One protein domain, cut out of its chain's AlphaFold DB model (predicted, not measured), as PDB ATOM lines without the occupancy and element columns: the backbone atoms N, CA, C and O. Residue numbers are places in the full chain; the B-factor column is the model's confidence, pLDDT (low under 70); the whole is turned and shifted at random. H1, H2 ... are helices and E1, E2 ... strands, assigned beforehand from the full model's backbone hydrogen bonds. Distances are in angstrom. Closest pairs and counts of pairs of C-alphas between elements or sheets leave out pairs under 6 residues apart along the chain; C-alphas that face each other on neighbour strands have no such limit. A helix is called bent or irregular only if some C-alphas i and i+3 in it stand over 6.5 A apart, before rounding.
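What this domain is: This is residues 11 to 118 of the 208 residues of an uncharacterized protein of Akkermansiaceae bacterium (UniProt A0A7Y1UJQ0). A twisted sheet of four strands has helices gathered at two places: H1, H2 and H3 by its edge strand E3, and H4 and H5, packed crosswise on each other, by E2 and E1, with H4 crossing over these two. Residues 88 to 95, of which 88 and 89 belong to H4, stick out at the far end of the long axis from H1 and the link that follows it. The printed part has 108 residues, in the order E1 E2 H1 H2 E3 H3 H4 E4 H5; the sheet runs E3 E2 E1 E4, all antiparallel, and the class is mixed, helices and strands. It is compact, with a radius of gyration of the C-alphas of 14.9 A, and spans 43 by 28 by 23 A, only just elongated.

Where its parts are: E1, residues 11 to 16, begins at C-alpha 11 (63.555, 119.449, 47.750). E2, residues 19 to 27, is the longest strand at 25.2 A. H1 is residues 28 to 36, H2 residues 43 to 47 and E3 residues 51 to 55. H3, residues 58 to 68, measures 15.2 A. H4, residues 76 to 89, measures 20.0 A and begins at C-alpha 76 (57.218, 124.974, 55.530). E4 is residues 99 to 103. H5, residues 104 to 117, measures 20.2 A and ends at C-alpha 117 (62.736, 141.334, 50.582); it is irregular, with C-alphas 109 and 112 7.1 A apart.

How they stand to each other: The sheet is only just strongly twisted, with C-alphas up to 4.1 A off its best plane. E1 and E2 form a hairpin, with N 12 and O 23 at 2.8 A. E4 is the antiparallel neighbour of E1, with N 11 and O 102 within hydrogen-bond range at 2.8 A, and E3 is the antiparallel neighbour of E2, with N 24 and O 54 within hydrogen-bond range at 2.8 A. H4 is on the sheet at a height of 9.2 A, over E2 and only just over E1, on which 3 of its C-alphas fall; it runs across the strands, at 64 degrees to E2 on the local plane. H5 touches H4, about perpendicular at 85 degrees, the closest C-alphas being those of Ala 82 and Leu 111, 5.5 A apart. H5 only grazes the sheet with residues 104 to 107, H1 with 28 to 32 and H3 with 60 to 64. H1 touches H2, the closest C-alphas being those of Leu 31 and Leu 45, 6.9 A apart. H3 is close to but not clearly touching H4, the closest C-alphas being those of Glu 58 and Pro 76, 6.2 A apart. H1 and H3 are apart. Every O i to N i+4 pair is within hydrogen-bond range in H1, H2, H3 and H4, and 7 of 10 in H5.

The domain as a whole: The two C-alphas farthest apart are those of Gly 38 and Gln 94, 43.8 A. The printed part has no cut and no long link. Residues 88 to 95 stand free. The mean pLDDT of the printed part is 80.2, and it is under 70 in residues 15 to 20, 88 to 98 and 116 to 118.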
ATOM      1  N   TYR A  11      64.963 119.195  48.014       85.75
ATOM      2  CA  TYR A  11      63.555 119.449  47.750       85.75
ATOM      3  C   TYR A  11      63.218 119.003  46.331       85.75
ATOM      4  O   TYR A  11      63.671 119.599  45.348       85.75
ATOM      5  N   TYR A  12      62.385 117.973  46.214       82.94
ATOM      6  CA  TYR A  12      61.719 117.646  44.964       82.94
ATOM      7  C   TYR A  12      60.566 118.610  44.745       82.94
ATOM      8  O   TYR A  12      59.766 118.861  45.649       82.94
ATOM      9  N   TYR A  13      60.461 119.127  43.526       81.88
ATOM     10  CA  TYR A  13      59.320 119.926  43.120       81.88
ATOM     11  C   TYR A  13      58.580 119.268  41.965       81.88
ATOM     12  O   TYR A  13      59.180 118.748  41.022       81.88
ATOM     13  N   GLU A  14      57.258 119.347  42.022       76.25
ATOM     14  CA  GLU A  14      56.366 118.961  40.938       76.25
ATOM     15  C   GLU A  14      55.335 120.071  40.720       76.25
ATOM     16  O   GLU A  14      54.652 120.507  41.645       76.25
ATOM     17  N   CYS A  15      55.218 120.534  39.480       68.50
ATOM     18  CA  CYS A  15      54.240 121.510  39.032       68.50
ATOM     19  C   CYS A  15      53.085 120.778  38.347       68.50
ATOM     20  O   CYS A  15      53.178 120.385  37.179       68.50
ATOM     21  N   SER A  16      51.965 120.634  39.052       59.34
ATOM     22  CA  SER A  16      50.727 120.095  38.491       59.34
ATOM     23  C   SER A  16      49.635 121.163  38.559       59.34
ATOM     24  O   SER A  16      49.472 121.855  39.554       59.34
ATOM     25  N   ASN A  17      48.903 121.382  37.460       58.00
ATOM     26  CA  ASN A  17      47.806 122.366  37.403       58.00
ATOM     27  C   ASN A  17      48.155 123.801  37.871       58.00
ATOM     28  O   ASN A  17      47.271 124.523  38.332       58.00
ATOM     29  N   CYS A  18      49.407 124.241  37.685       54.25
ATOM     30  CA  CYS A  18      49.938 125.531  38.159       54.25
ATOM     31  C   CYS A  18      50.112 125.650  39.685       54.25
ATOM     32  O   CYS A  18      50.294 126.762  40.179       54.25
ATOM     33  N   GLU A  19      50.084 124.538  40.416       63.53
ATOM     34  CA  GLU A  19      50.469 124.467  41.822       63.53
ATOM     35  C   GLU A  19      51.774 123.681  41.943       63.53
ATOM     36  O   GLU A  19      51.939 122.630  41.321       63.53
ATOM     37  N   PHE A  20      52.716 124.218  42.721       69.69
ATOM     38  CA  PHE A  20      53.950 123.513  43.037       69.69
ATOM     39  C   PHE A  20      53.769 122.743  44.336       69.69
ATOM     40  O   PHE A  20      53.428 123.310  45.384       69.69
ATOM     41  N   ARG A  21      54.020 121.442  44.249       78.75
ATOM     42  CA  ARG A  21      54.234 120.572  45.394       78.75
ATOM     43  C   ARG A  21      55.730 120.513  45.664       78.75
ATOM     44  O   ARG A  21      56.500 120.310  44.734       78.75
ATOM     45  N   LEU A  22      56.102 120.700  46.925       82.19
ATOM     46  CA  LEU A  22      57.464 120.554  47.425       82.19
ATOM     47  C   LEU A  22      57.501 119.370  48.384       82.19
ATOM     48  O   LEU A  22      56.657 119.276  49.279       82.19
ATOM     49  N   ILE A  23      58.450 118.473  48.158       87.00
ATOM     50  CA  ILE A  23      58.704 117.296  48.982       87.00
ATOM     51  C   ILE A  23      60.152 117.390  49.444       87.00
ATOM     52  O   ILE A  23      61.059 117.432  48.618       87.00
ATOM     53  N   TYR A  24      60.350 117.462  50.751       88.94
ATOM     54  CA  TYR A  24      61.655 117.430  51.385       88.94
ATOM     55  C   TYR A  24      62.093 115.978  51.556       88.94
ATOM     56  O   TYR A  24      61.433 115.216  52.256       88.94
ATOM     57  N   SER A  25      63.181 115.601  50.897       88.94
ATOM     58  CA  SER A  25      63.740 114.255  50.941       88.94
ATOM     59  C   SER A  25      65.008 114.252  51.778       88.94
ATOM     60  O   SER A  25      65.959 114.985  51.486       88.94
ATOM     61  N   ILE A  26      64.999 113.433  52.825       88.19
ATOM     62  CA  ILE A  26      66.109 113.224  53.747       88.19
ATOM     63  C   ILE A  26      66.707 111.854  53.428       88.19
ATOM     64  O   ILE A  26      66.053 110.836  53.674       88.19
ATOM     65  N   PRO A  27      67.930 111.788  52.890       88.44
ATOM     66  CA  PRO A  27      68.531 110.511  52.548       88.44
ATOM     67  C   PRO A  27      68.930 109.721  53.805       88.44
ATOM     68  O   PRO A  27      69.153 110.288  54.878       88.44
ATOM     69  N   ALA A  28      69.015 108.393  53.681       87.44
ATOM     70  CA  ALA A  28      69.258 107.491  54.813       87.44
ATOM     71  C   ALA A  28      70.537 107.830  55.602       87.44
ATOM     72  O   ALA A  28      70.528 107.819  56.829       87.44
ATOM     73  N   ASN A  29      71.614 108.211  54.910       88.00
ATOM     74  CA  ASN A  29      72.872 108.649  55.524       88.00
ATOM     75  C   ASN A  29      72.694 109.884  56.429       88.00
ATOM     76  O   ASN A  29      73.340 109.985  57.472       88.00
ATOM     77  N   GLU A  30      71.813 110.814  56.057       90.00
ATOM     78  CA  GLU A  30      71.496 111.981  56.880       90.00
ATOM     79  C   GLU A  30      70.639 111.583  58.089       90.00
ATOM     80  O   GLU A  30      70.915 112.038  59.200       90.00
ATOM     81  N   LEU A  31      69.657 110.688  57.920       88.81
ATOM     82  CA  LEU A  31      68.878 110.152  59.045       88.81
ATOM     83  C   LEU A  31      69.774 109.426  60.057       88.81
ATOM     84  O   LEU A  31      69.637 109.637  61.262       88.81
ATOM     85  N   GLU A  32      70.727 108.618  59.587       91.38
ATOM     86  CA  GLU A  32      71.714 107.952  60.443       91.38
ATOM     87  C   GLU A  32      72.538 108.969  61.234       91.38
ATOM     88  O   GLU A  32      72.738 108.800  62.441       91.38
ATOM     89  N   ARG A  33      72.965 110.060  60.581       92.00
ATOM     90  CA  ARG A  33      73.691 111.149  61.240       92.00
ATOM     91  C   ARG A  33      72.832 111.834  62.302       92.00
ATOM     92  O   ARG A  33      73.298 112.037  63.420       92.00
ATOM     93  N   LEU A  34      71.572 112.141  61.992       91.06
ATOM     94  CA  LEU A  34      70.634 112.775  62.923       91.06
ATOM     95  C   LEU A  34      70.366 111.904  64.156       91.06
ATOM     96  O   LEU A  34      70.333 112.423  65.273       91.06
ATOM     97  N   VAL A  35      70.231 110.588  63.979       93.19
ATOM     98  CA  VAL A  35      70.092 109.638  65.093       93.19
ATOM     99  C   VAL A  35      71.381 109.553  65.910       93.19
ATOM    100  O   VAL A  35      71.326 109.583  67.139       93.19
ATOM    101  N   ALA A  36      72.548 109.493  65.261       93.25
ATOM    102  CA  ALA A  36      73.843 109.462  65.945       93.25
ATOM    103  C   ALA A  36      74.107 110.739  66.767       93.25
ATOM    104  O   ALA A  36      74.699 110.672  67.843       93.25
ATOM    105  N   GLU A  37      73.630 111.890  66.289       93.50
ATOM    106  CA  GLU A  37      73.684 113.183  66.983       93.50
ATOM    107  C   GLU A  37      72.597 113.345  68.067       93.50
ATOM    108  O   GLU A  37      72.585 114.354  68.773       93.50
ATOM    109  N   GLY A  38      71.677 112.383  68.210       90.69
ATOM    110  CA  GLY A  38      70.566 112.444  69.167       90.69
ATOM    111  C   GLY A  38      69.472 113.454  68.802       90.69
ATOM    112  O   GLY A  38      68.697 113.854  69.668       90.69
ATOM    113  N   LYS A  39      69.413 113.884  67.537       90.94
ATOM    114  CA  LYS A  39      68.411 114.823  67.002       90.94
ATOM    115  C   LYS A  39      67.160 114.132  66.453       90.94
ATOM    116  O   LYS A  39      66.194 114.817  66.133       90.94
ATOM    117  N   ALA A  40      67.190 112.808  66.312       92.81
ATOM    118  CA  ALA A  40      66.067 111.988  65.874       92.81
ATOM    119  C   ALA A  40      66.023 110.666  66.658       92.81
ATOM    120  O   ALA A  40      67.059 110.148  67.082       92.81
ATOM    121  N   ASP A  41      64.828 110.106  66.832       93.19
ATOM    122  CA  ASP A  41      64.632 108.785  67.422       93.19
ATOM    123  C   ASP A  41      65.160 107.704  66.470       93.19
ATOM    124  O   ASP A  41      64.893 107.715  65.268       93.19
ATOM    125  N   LYS A  42      65.859 106.706  67.020       92.06
ATOM    126  CA  LYS A  42      66.340 105.532  66.287       92.06
ATOM    127  C   LYS A  42      65.213 104.792  65.560       92.06
ATOM    128  O   LYS A  42      65.487 104.120  64.566       92.06
ATOM    129  N   LYS A  43      63.962 104.920  66.022       93.62
ATOM    130  CA  LYS A  43      62.776 104.385  65.337       93.62
ATOM    131  C   LYS A  43      62.702 104.804  63.859       93.62
ATOM    132  O   LYS A  43      62.299 103.991  63.031       93.62
ATOM    133  N   VAL A  44      63.166 106.010  63.513       89.19
ATOM    134  CA  VAL A  44      63.105 106.538  62.139       89.19
ATOM    135  C   VAL A  44      63.851 105.657  61.133       89.19
ATOM    136  O   VAL A  44      63.384 105.492  60.016       89.19
ATOM    137  N   LEU A  45      64.956 105.021  61.539       89.56
ATOM    138  CA  LEU A  45      65.758 104.157  60.662       89.56
ATOM    139  C   LEU A  45      65.082 102.812  60.370       89.56
ATOM    140  O   LEU A  45      65.420 102.154  59.392       89.56
ATOM    141  N   TYR A  46      64.149 102.386  61.226       89.25
ATOM    142  CA  TYR A  46      63.361 101.176  60.991       89.25
ATOM    143  C   TYR A  46      62.166 101.458  60.082       89.25
ATOM    144  O   TYR A  46      61.862 100.639  59.217       89.25
ATOM    145  N   ASP A  47      61.510 102.602  60.278       88.12
ATOM    146  CA  ASP A  47      60.332 102.994  59.500       88.12
ATOM    147  C   ASP A  47      60.723 103.524  58.103       88.12
ATOM    148  O   ASP A  47      60.001 103.293  57.134       88.12
ATOM    149  N   TYR A  48      61.891 104.170  57.987       88.19
ATOM    150  CA  TYR A  48      62.419 104.789  56.765       88.19
ATOM    151  C   TYR A  48      63.860 104.331  56.462       88.19
ATOM    152  O   TYR A  48      64.798 105.129  56.548       88.19
ATOM    153  N   PRO A  49      64.074 103.052  56.095       83.62
ATOM    154  CA  PRO A  49      65.418 102.504  55.874       83.62
ATOM    155  C   PRO A  49      66.146 103.116  54.665       83.62
ATOM    156  O   PRO A  49      67.373 103.157  54.654       83.62
ATOM    157  N   ASP A  50      65.405 103.614  53.671       83.50
ATOM    158  CA  ASP A  50      65.954 104.181  52.430       83.50
ATOM    159  C   ASP A  50      65.983 105.725  52.425       83.50
ATOM    160  O   ASP A  50      66.399 106.341  51.443       83.50
ATOM    161  N   GLY A  51      65.562 106.360  53.523       86.00
ATOM    162  CA  GLY A  51      65.333 107.804  53.602       86.00
ATOM    163  C   GLY A  51      63.858 108.159  53.789       86.00
ATOM    164  O   GLY A  51      62.967 107.324  53.617       86.00
ATOM    165  N   ALA A  52      63.605 109.406  54.178       84.62
ATOM    166  CA  ALA A  52      62.274 109.919  54.484       84.62
ATOM    167  C   ALA A  52      61.885 111.039  53.516       84.62
ATOM    168  O   ALA A  52      62.636 111.995  53.334       84.62
ATOM    169  N   ASP A  53      60.681 110.944  52.957       87.38
ATOM    170  CA  ASP A  53      60.099 111.970  52.095       87.38
ATOM    171  C   ASP A  53      58.936 112.652  52.819       87.38
ATOM    172  O   ASP A  53      57.926 112.025  53.139       87.38
ATOM    173  N   LEU A  54      59.064 113.955  53.057       85.94
ATOM    174  CA  LEU A  54      58.098 114.769  53.791       85.94
ATOM    175  C   LEU A  54      57.474 115.799  52.857       85.94
ATOM    176  O   LEU A  54      58.189 116.567  52.211       85.94
ATOM    177  N   THR A  55      56.145 115.893  52.792       85.94
ATOM    178  CA  THR A  55      55.541 117.027  52.078       85.94
ATOM    179  C   THR A  55      55.833 118.296  52.877       85.94
ATOM    180  O   THR A  55      55.646 118.308  54.090       85.94
ATOM    181  N   CYS A  56      56.249 119.387  52.221       84.56
ATOM    182  CA  CYS A  56      56.447 120.686  52.880       84.56
ATOM    183  C   CYS A  56      55.109 121.281  53.344       84.56
ATOM    184  O   CYS A  56      54.532 122.158  52.694       84.56
ATOM    185  N   SER A  57      54.600 120.767  54.457       85.44
ATOM    186  CA  SER A  57      53.349 121.144  55.092       85.44
ATOM    187  C   SER A  57      53.504 121.072  56.607       85.44
ATOM    188  O   SER A  57      54.262 120.255  57.127       85.44
ATOM    189  N   GLU A  58      52.769 121.928  57.313       86.06
ATOM    190  CA  GLU A  58      52.839 121.993  58.776       86.06
ATOM    191  C   GLU A  58      52.363 120.692  59.431       86.06
ATOM    192  O   GLU A  58      52.878 120.301  60.474       86.06
ATOM    193  N   THR A  59      51.412 119.994  58.801       88.25
ATOM    194  CA  THR A  59      50.899 118.705  59.278       88.25
ATOM    195  C   THR A  59      51.971 117.629  59.220       88.25
ATOM    196  O   THR A  59      52.271 117.038  60.251       88.25
ATOM    197  N   ASP A  60      52.610 117.440  58.062       85.50
ATOM    198  CA  ASP A  60      53.621 116.391  57.886       85.50
ATOM    199  C   ASP A  60      54.840 116.659  58.781       85.50
ATOM    200  O   ASP A  60      55.387 115.742  59.387       85.50
ATOM    201  N   PHE A  61      55.252 117.925  58.921       90.06
ATOM    202  CA  PHE A  61      56.373 118.285  59.795       90.06
ATOM    203  C   PHE A  61      56.038 118.067  61.274       90.06
ATOM    204  O   PHE A  61      56.900 117.634  62.040       90.06
ATOM    205  N   ALA A  62      54.804 118.361  61.692       88.88
ATOM    206  CA  ALA A  62      54.363 118.130  63.063       88.88
ATOM    207  C   ALA A  62      54.242 116.635  63.386       88.88
ATOM    208  O   ALA A  62      54.669 116.224  64.463       88.88
ATOM    209  N   GLU A  63      53.702 115.834  62.464       89.31
ATOM    210  CA  GLU A  63      53.604 114.376  62.600       89.31
ATOM    211  C   GLU A  63      54.995 113.741  62.676       89.31
ATOM    212  O   GLU A  63      55.285 112.997  63.611       89.31
ATOM    213  N   PHE A  64      55.907 114.126  61.778       88.88
ATOM    214  CA  PHE A  64      57.273 113.606  61.788       88.88
ATOM    215  C   PHE A  64      58.033 113.978  63.069       88.88
ATOM    216  O   PHE A  64      58.735 113.150  63.651       88.88
ATOM    217  N   HIS A  65      57.850 115.204  63.567       92.69
ATOM    218  CA  HIS A  65      58.435 115.626  64.837       92.69
ATOM    219  C   HIS A  65      57.827 114.898  66.038       92.69
ATOM    220  O   HIS A  65      58.544 114.557  66.974       92.69
ATOM    221  N   HIS A  66      56.518 114.655  66.030       92.56
ATOM    222  CA  HIS A  66      55.855 113.904  67.089       92.56
ATOM    223  C   HIS A  66      56.360 112.456  67.153       92.56
ATOM    224  O   HIS A  66      56.642 111.954  68.241       92.56
ATOM    225  N   ASP A  67      56.508 111.809  65.999       90.25
ATOM    226  CA  ASP A  67      56.825 110.382  65.924       90.25
ATOM    227  C   ASP A  67      58.322 110.080  66.041       90.25
ATOM    228  O   ASP A  67      58.689 109.012  66.538       90.25
ATOM    229  N   TYR A  68      59.180 111.008  65.606       91.25
ATOM    230  CA  TYR A  68      60.627 110.789  65.500       91.25
ATOM    231  C   TYR A  68      61.478 111.868  66.174       91.25
ATOM    232  O   TYR A  68      62.703 111.786  66.135       91.25
ATOM    233  N   GLY A  69      60.876 112.893  66.781       88.56
ATOM    234  CA  GLY A  69      61.600 113.957  67.486       88.56
ATOM    235  C   GLY A  69      62.387 114.917  66.586       88.56
ATOM    236  O   GLY A  69      63.071 115.796  67.102       88.56
ATOM    237  N   TYR A  70      62.287 114.781  65.259       88.62
ATOM    238  CA  TYR A  70      62.977 115.634  64.293       88.62
ATOM    239  C   TYR A  70      62.004 116.581  63.592       88.62
ATOM    240  O   TYR A  70      60.980 116.159  63.062       88.62
ATOM    241  N   ARG A  71      62.354 117.868  63.537       86.81
ATOM    242  CA  ARG A  71      61.655 118.874  62.730       86.81
ATOM    243  C   ARG A  71      62.674 119.569  61.825       86.81
ATOM    244  O   ARG A  71      63.718 119.981  62.337       86.81
ATOM    245  N   PRO A  72      62.387 119.739  60.522       84.69
ATOM    246  CA  PRO A  72      63.202 120.581  59.651       84.69
ATOM    247  C   PRO A  72      63.394 121.986  60.241       84.69
ATOM    248  O   PRO A  72      62.516 122.503  60.933       84.69
ATOM    249  N   ALA A  73      64.552 122.600  59.981       81.62
ATOM    250  CA  ALA A  73      64.981 123.827  60.660       81.62
ATOM    251  C   ALA A  73      64.084 125.045  60.385       81.62
ATOM    252  O   ALA A  73      64.024 125.969  61.198       81.62
ATOM    253  N   HIS A  74      63.387 125.043  59.249       86.25
ATOM    254  CA  HIS A  74      62.609 126.175  58.769       86.25
ATOM    255  C   HIS A  74      61.130 125.837  58.617       86.25
ATOM    256  O   HIS A  74      60.734 124.685  58.424       86.25
ATOM    257  N   ASP A  75      60.312 126.882  58.698       86.25
ATOM    258  CA  ASP A  75      58.872 126.786  58.518       86.25
ATOM    259  C   ASP A  75      58.521 126.376  57.072       86.25
ATOM    260  O   ASP A  75      59.111 126.905  56.119       86.25
ATOM    261  N   PRO A  76      57.572 125.443  56.864       85.56
ATOM    262  CA  PRO A  76      57.218 124.974  55.530       85.56
ATOM    263  C   PRO A  76      56.662 126.086  54.634       85.56
ATOM    264  O   PRO A  76      56.882 126.034  53.422       85.56
ATOM    265  N   GLU A  77      55.974 127.105  55.166       83.31
ATOM    266  CA  GLU A  77      55.530 128.234  54.335       83.31
ATOM    267  C   GLU A  77      56.712 129.095  53.890       83.31
ATOM    268  O   GLU A  77      56.784 129.479  52.718       83.31
ATOM    269  N   ALA A  78      57.665 129.349  54.791       83.62
ATOM    270  CA  ALA A  78      58.881 130.090  54.474       83.62
ATOM    271  C   ALA A  78      59.688 129.382  53.371       83.62
ATOM    272  O   ALA A  78      60.041 130.004  52.366       83.62
ATOM    273  N   LEU A  79      59.880 128.064  53.489       84.56
ATOM    274  CA  LEU A  79      60.565 127.238  52.485       84.56
ATOM    275  C   LEU A  79      59.872 127.285  51.119       84.56
ATOM    276  O   LEU A  79      60.524 127.445  50.084       84.56
ATOM    277  N   ARG A  80      58.536 127.200  51.099       82.06
ATOM    278  CA  ARG A  80      57.758 127.328  49.859       82.06
ATOM    279  C   ARG A  80      57.931 128.706  49.234       82.06
ATOM    280  O   ARG A  80      58.130 128.795  48.024       82.06
ATOM    281  N   ASN A  81      57.879 129.771  50.029       79.06
ATOM    282  CA  ASN A  81      58.062 131.139  49.545       79.06
ATOM    283  C   ASN A  81      59.467 131.354  48.971       79.06
ATOM    284  O   ASN A  81      59.591 131.927  47.889       79.06
ATOM    285  N   ALA A  82      60.501 130.838  49.639       81.00
ATOM    286  CA  ALA A  82      61.871 130.886  49.143       81.00
ATOM    287  C   ALA A  82      62.027 130.129  47.820       81.00
ATOM    288  O   ALA A  82      62.548 130.684  46.852       81.00
ATOM    289  N   PHE A  83      61.478 128.914  47.725       82.12
ATOM    290  CA  PHE A  83      61.433 128.178  46.465       82.12
ATOM    291  C   PHE A  83      60.741 128.982  45.357       82.12
ATOM    292  O   PHE A  83      61.275 129.095  44.256       82.12
ATOM    293  N   TYR A  84      59.573 129.573  45.630       76.62
ATOM    294  CA  TYR A  84      58.857 130.380  44.642       76.62
ATOM    295  C   TYR A  84      59.645 131.613  44.202       76.62
ATOM    296  O   TYR A  84      59.626 131.947  43.016       76.62
ATOM    297  N   ALA A  85      60.345 132.284  45.116       75.19
ATOM    298  CA  ALA A  85      61.196 133.421  44.789       75.19
ATOM    299  C   ALA A  85      62.335 132.999  43.847       75.19
ATOM    300  O   ALA A  85      62.461 133.556  42.759       75.19
ATOM    301  N   ILE A  86      63.074 131.936  44.189       74.44
ATOM    302  CA  ILE A  86      64.145 131.371  43.342       74.44
ATOM    303  C   ILE A  86      63.587 130.951  41.972       74.44
ATOM    304  O   ILE A  86      64.151 131.248  40.913       74.44
ATOM    305  N   TRP A  87      62.433 130.283  41.972       71.50
ATOM    306  CA  TRP A  87      61.779 129.802  40.760       71.50
ATOM    307  C   TRP A  87      61.298 130.933  39.840       71.50
ATOM    308  O   TRP A  87      61.330 130.805  38.617       71.50
ATOM    309  N   THR A  88      60.815 132.040  40.404       68.94
ATOM    310  CA  THR A  88      60.304 133.179  39.624       68.94
ATOM    311  C   THR A  88      61.412 134.115  39.153       68.94
ATOM    312  O   THR A  88      61.288 134.684  38.065       68.94
ATOM    313  N   ASP A  89      62.501 134.243  39.915       66.50
ATOM    314  CA  ASP A  89      63.660 135.067  39.552       66.50
ATOM    315  C   ASP A  89      64.536 134.409  38.475       66.50
ATOM    316  O   ASP A  89      65.103 135.080  37.604       66.50
ATOM    317  N   THR A  90      64.565 133.072  38.425       58.72
ATOM    318  CA  THR A  90      65.112 132.353  37.272       58.72
ATOM    319  C   THR A  90      64.258 132.675  36.038       58.72
ATOM    320  O   THR A  90      63.223 132.070  35.771       58.72
ATOM    321  N   ARG A  91      64.701 133.666  35.246       48.88
ATOM    322  CA  ARG A  91      64.032 134.268  34.065       48.88
ATOM    323  C   ARG A  91      63.645 133.290  32.934       48.88
ATOM    324  O   ARG A  91      63.288 133.716  31.838       48.88
ATOM    325  N   ASN A  92      63.718 131.985  33.173       46.16
ATOM    326  CA  ASN A  92      63.533 130.895  32.229       46.16
ATOM    327  C   ASN A  92      62.360 129.961  32.583       46.16
ATOM    328  O   ASN A  92      62.333 128.843  32.080       46.16
ATOM    329  N   TRP A  93      61.367 130.414  33.363       47.28
ATOM    330  CA  TRP A  93      60.176 129.634  33.769       47.28
ATOM    331  C   TRP A  93      59.434 128.902  32.627       47.28
ATOM    332  O   TRP A  93      58.703 127.949  32.870       47.28
ATOM    333  N   GLN A  94      59.607 129.338  31.371       43.97
ATOM    334  CA  GLN A  94      59.030 128.704  30.175       43.97
ATOM    335  C   GLN A  94      59.820 127.488  29.662       43.97
ATOM    336  O   GLN A  94      59.282 126.703  28.882       43.97
ATOM    337  N   LYS A  95      61.094 127.357  30.048       45.19
ATOM    338  CA  LYS A  95      61.986 126.244  29.688       45.19
ATOM    339  C   LYS A  95      62.188 125.255  30.836       45.19
ATOM    340  O   LYS A  95      62.723 124.177  30.598       45.19
ATOM    341  N   THR A  96      61.795 125.617  32.053       53.81
ATOM    342  CA  THR A  96      61.964 124.771  33.231       53.81
ATOM    343  C   THR A  96      60.983 123.601  33.195       53.81
ATOM    344  O   THR A  96      59.802 123.762  32.880       53.81
ATOM    345  N   THR A  97      61.490 122.401  33.461       58.53
ATOM    346  CA  THR A  97      60.714 121.160  33.483       58.53
ATOM    347  C   THR A  97      59.636 121.211  34.564       58.53
ATOM    348  O   THR A  97      59.814 121.825  35.611       58.53
ATOM    349  N   ALA A  98      58.501 120.549  34.318       65.50
ATOM    350  CA  ALA A  98      57.391 120.490  35.272       65.50
ATOM    351  C   ALA A  98      57.746 119.752  36.578       65.50
ATOM    352  O   ALA A  98      56.968 119.798  37.519       65.50
ATOM    353  N   ALA A  99      58.898 119.090  36.642       74.12
ATOM    354  CA  ALA A  99      59.427 118.481  37.847       74.12
ATOM    355  C   ALA A  99      60.957 118.577  37.868       74.12
ATOM    356  O   ALA A  99      61.594 118.717  36.814       74.12
ATOM    357  N   GLY A 100      61.528 118.479  39.063       75.19
ATOM    358  CA  GLY A 100      62.968 118.438  39.287       75.19
ATOM    359  C   GLY A 100      63.308 118.389  40.773       75.19
ATOM    360  O   GLY A 100      62.439 118.168  41.614       75.19
ATOM    361  N   PHE A 101      64.583 118.602  41.085       79.88
ATOM    362  CA  PHE A 101      65.090 118.658  42.451       79.88
ATOM    363  C   PHE A 101      65.991 119.878  42.636       79.88
ATOM    364  O   PHE A 101      66.606 120.356  41.678       79.88
ATOM    365  N   ILE A 102      66.043 120.390  43.862       81.00
ATOM    366  CA  ILE A 102      66.924 121.483  44.283       81.00
ATOM    367  C   ILE A 102      67.584 121.068  45.605       81.00
ATOM    368  O   ILE A 102      66.867 120.609  46.496       81.00
ATOM    369  N   PRO A 103      68.912 121.214  45.766       86.00
ATOM    370  CA  PRO A 103      69.573 120.961  47.044       86.00
ATOM    371  C   PRO A 103      68.967 121.801  48.171       86.00
ATOM    372  O   PRO A 103      68.684 122.984  47.972       86.00
ATOM    373  N   ALA A 104      68.782 121.208  49.352       86.38
ATOM    374  CA  ALA A 104      68.143 121.887  50.477       86.38
ATOM    375  C   ALA A 104      68.883 123.157  50.896       86.38
ATOM    376  O   ALA A 104      68.250 124.203  51.042       86.38
ATOM    377  N   GLY A 105      70.219 123.101  50.937       84.38
ATOM    378  CA  GLY A 105      71.059 124.257  51.255       84.38
ATOM    379  C   GLY A 105      70.788 125.469  50.360       84.38
ATOM    380  O   GLY A 105      70.758 126.588  50.848       84.38
ATOM    381  N   VAL A 106      70.460 125.271  49.075       83.75
ATOM    382  CA  VAL A 106      70.159 126.390  48.163       83.75
ATOM    383  C   VAL A 106      68.890 127.131  48.583       83.75
ATOM    384  O   VAL A 106      68.849 128.357  48.522       83.75
ATOM    385  N   ILE A 107      67.840 126.419  48.993       82.19
ATOM    386  CA  ILE A 107      66.593 127.060  49.436       82.19
ATOM    387  C   ILE A 107      66.793 127.690  50.817       82.19
ATOM    388  O   ILE A 107      66.376 128.825  51.040       82.19
ATOM    389  N   GLU A 108      67.467 126.975  51.714       85.25
ATOM    390  CA  GLU A 108      67.660 127.376  53.108       85.25
ATOM    391  C   GLU A 108      68.589 128.594  53.247       85.25
ATOM    392  O   GLU A 108      68.283 129.516  53.997       85.25
ATOM    393  N   GLU A 109      69.657 128.687  52.450       84.25
ATOM    394  CA  GLU A 109      70.560 129.850  52.421       84.25
ATOM    395  C   GLU A 109      69.889 131.120  51.874       84.25
ATOM    396  O   GLU A 109      70.278 132.234  52.230       84.25
ATOM    397  N   ASN A 110      68.874 130.974  51.016       76.06
ATOM    398  CA  ASN A 110      68.158 132.098  50.408       76.06
ATOM    399  C   ASN A 110      66.945 132.563  51.230       76.06
ATOM    400  O   ASN A 110      66.385 133.619  50.930       76.06
ATOM    401  N   LEU A 111      66.548 131.829  52.279       79.31
ATOM    402  CA  LEU A 111      65.445 132.221  53.164       79.31
ATOM    403  C   LEU A 111      65.597 133.636  53.741       79.31
ATOM    404  O   LEU A 111      64.658 134.417  53.579       79.31
ATOM    405  N   PRO A 112      66.747 134.029  54.330       78.12
ATOM    406  CA  PRO A 112      66.887 135.352  54.941       78.12
ATOM    407  C   PRO A 112      66.698 136.484  53.927       78.12
ATOM    408  O   PRO A 112      66.080 137.499  54.229       78.12
ATOM    409  N   VAL A 113      67.181 136.283  52.695       75.12
ATOM    410  CA  VAL A 113      67.065 137.254  51.599       75.12
ATOM    411  C   VAL A 113      65.603 137.444  51.199       75.12
ATOM    412  O   VAL A 113      65.159 138.565  50.953       75.12
ATOM    413  N   VAL A 114      64.839 136.352  51.144       71.62
ATOM    414  CA  VAL A 114      63.417 136.384  50.789       71.62
ATOM    415  C   VAL A 114      62.579 136.969  51.922       71.62
ATOM    416  O   VAL A 114      61.661 137.736  51.644       71.62
ATOM    417  N   GLU A 115      62.901 136.668  53.178       70.06
ATOM    418  CA  GLU A 115      62.238 137.255  54.347       70.06
ATOM    419  C   GLU A 115      62.493 138.765  54.465       70.06
ATOM    420  O   GLU A 115      61.573 139.512  54.792       70.06
ATOM    421  N   GLU A 116      63.705 139.229  54.146       69.31
ATOM    422  CA  GLU A 116      64.058 140.654  54.136       69.31
ATOM    423  C   GLU A 116      63.427 141.406  52.950       69.31
ATOM    424  O   GLU A 116      62.984 142.549  53.089       69.31
ATOM    425  N   ALA A 117      63.351 140.764  51.780       61.47
ATOM    426  CA  ALA A 117      62.736 141.334  50.582       61.47
ATOM    427  C   ALA A 117      61.200 141.264  50.593       61.47
ATOM    428  O   ALA A 117      60.540 142.018  49.866       61.47
ATOM    429  N   ALA A 118      60.614 140.364  51.387       58.09
ATOM    430  CA  ALA A 118      59.176 140.281  51.551       58.09
ATOM    431  C   ALA A 118      58.680 141.579  52.209       58.09
ATOM    432  O   ALA A 118      59.147 141.944  53.291       58.09
TER     433      ALA A 118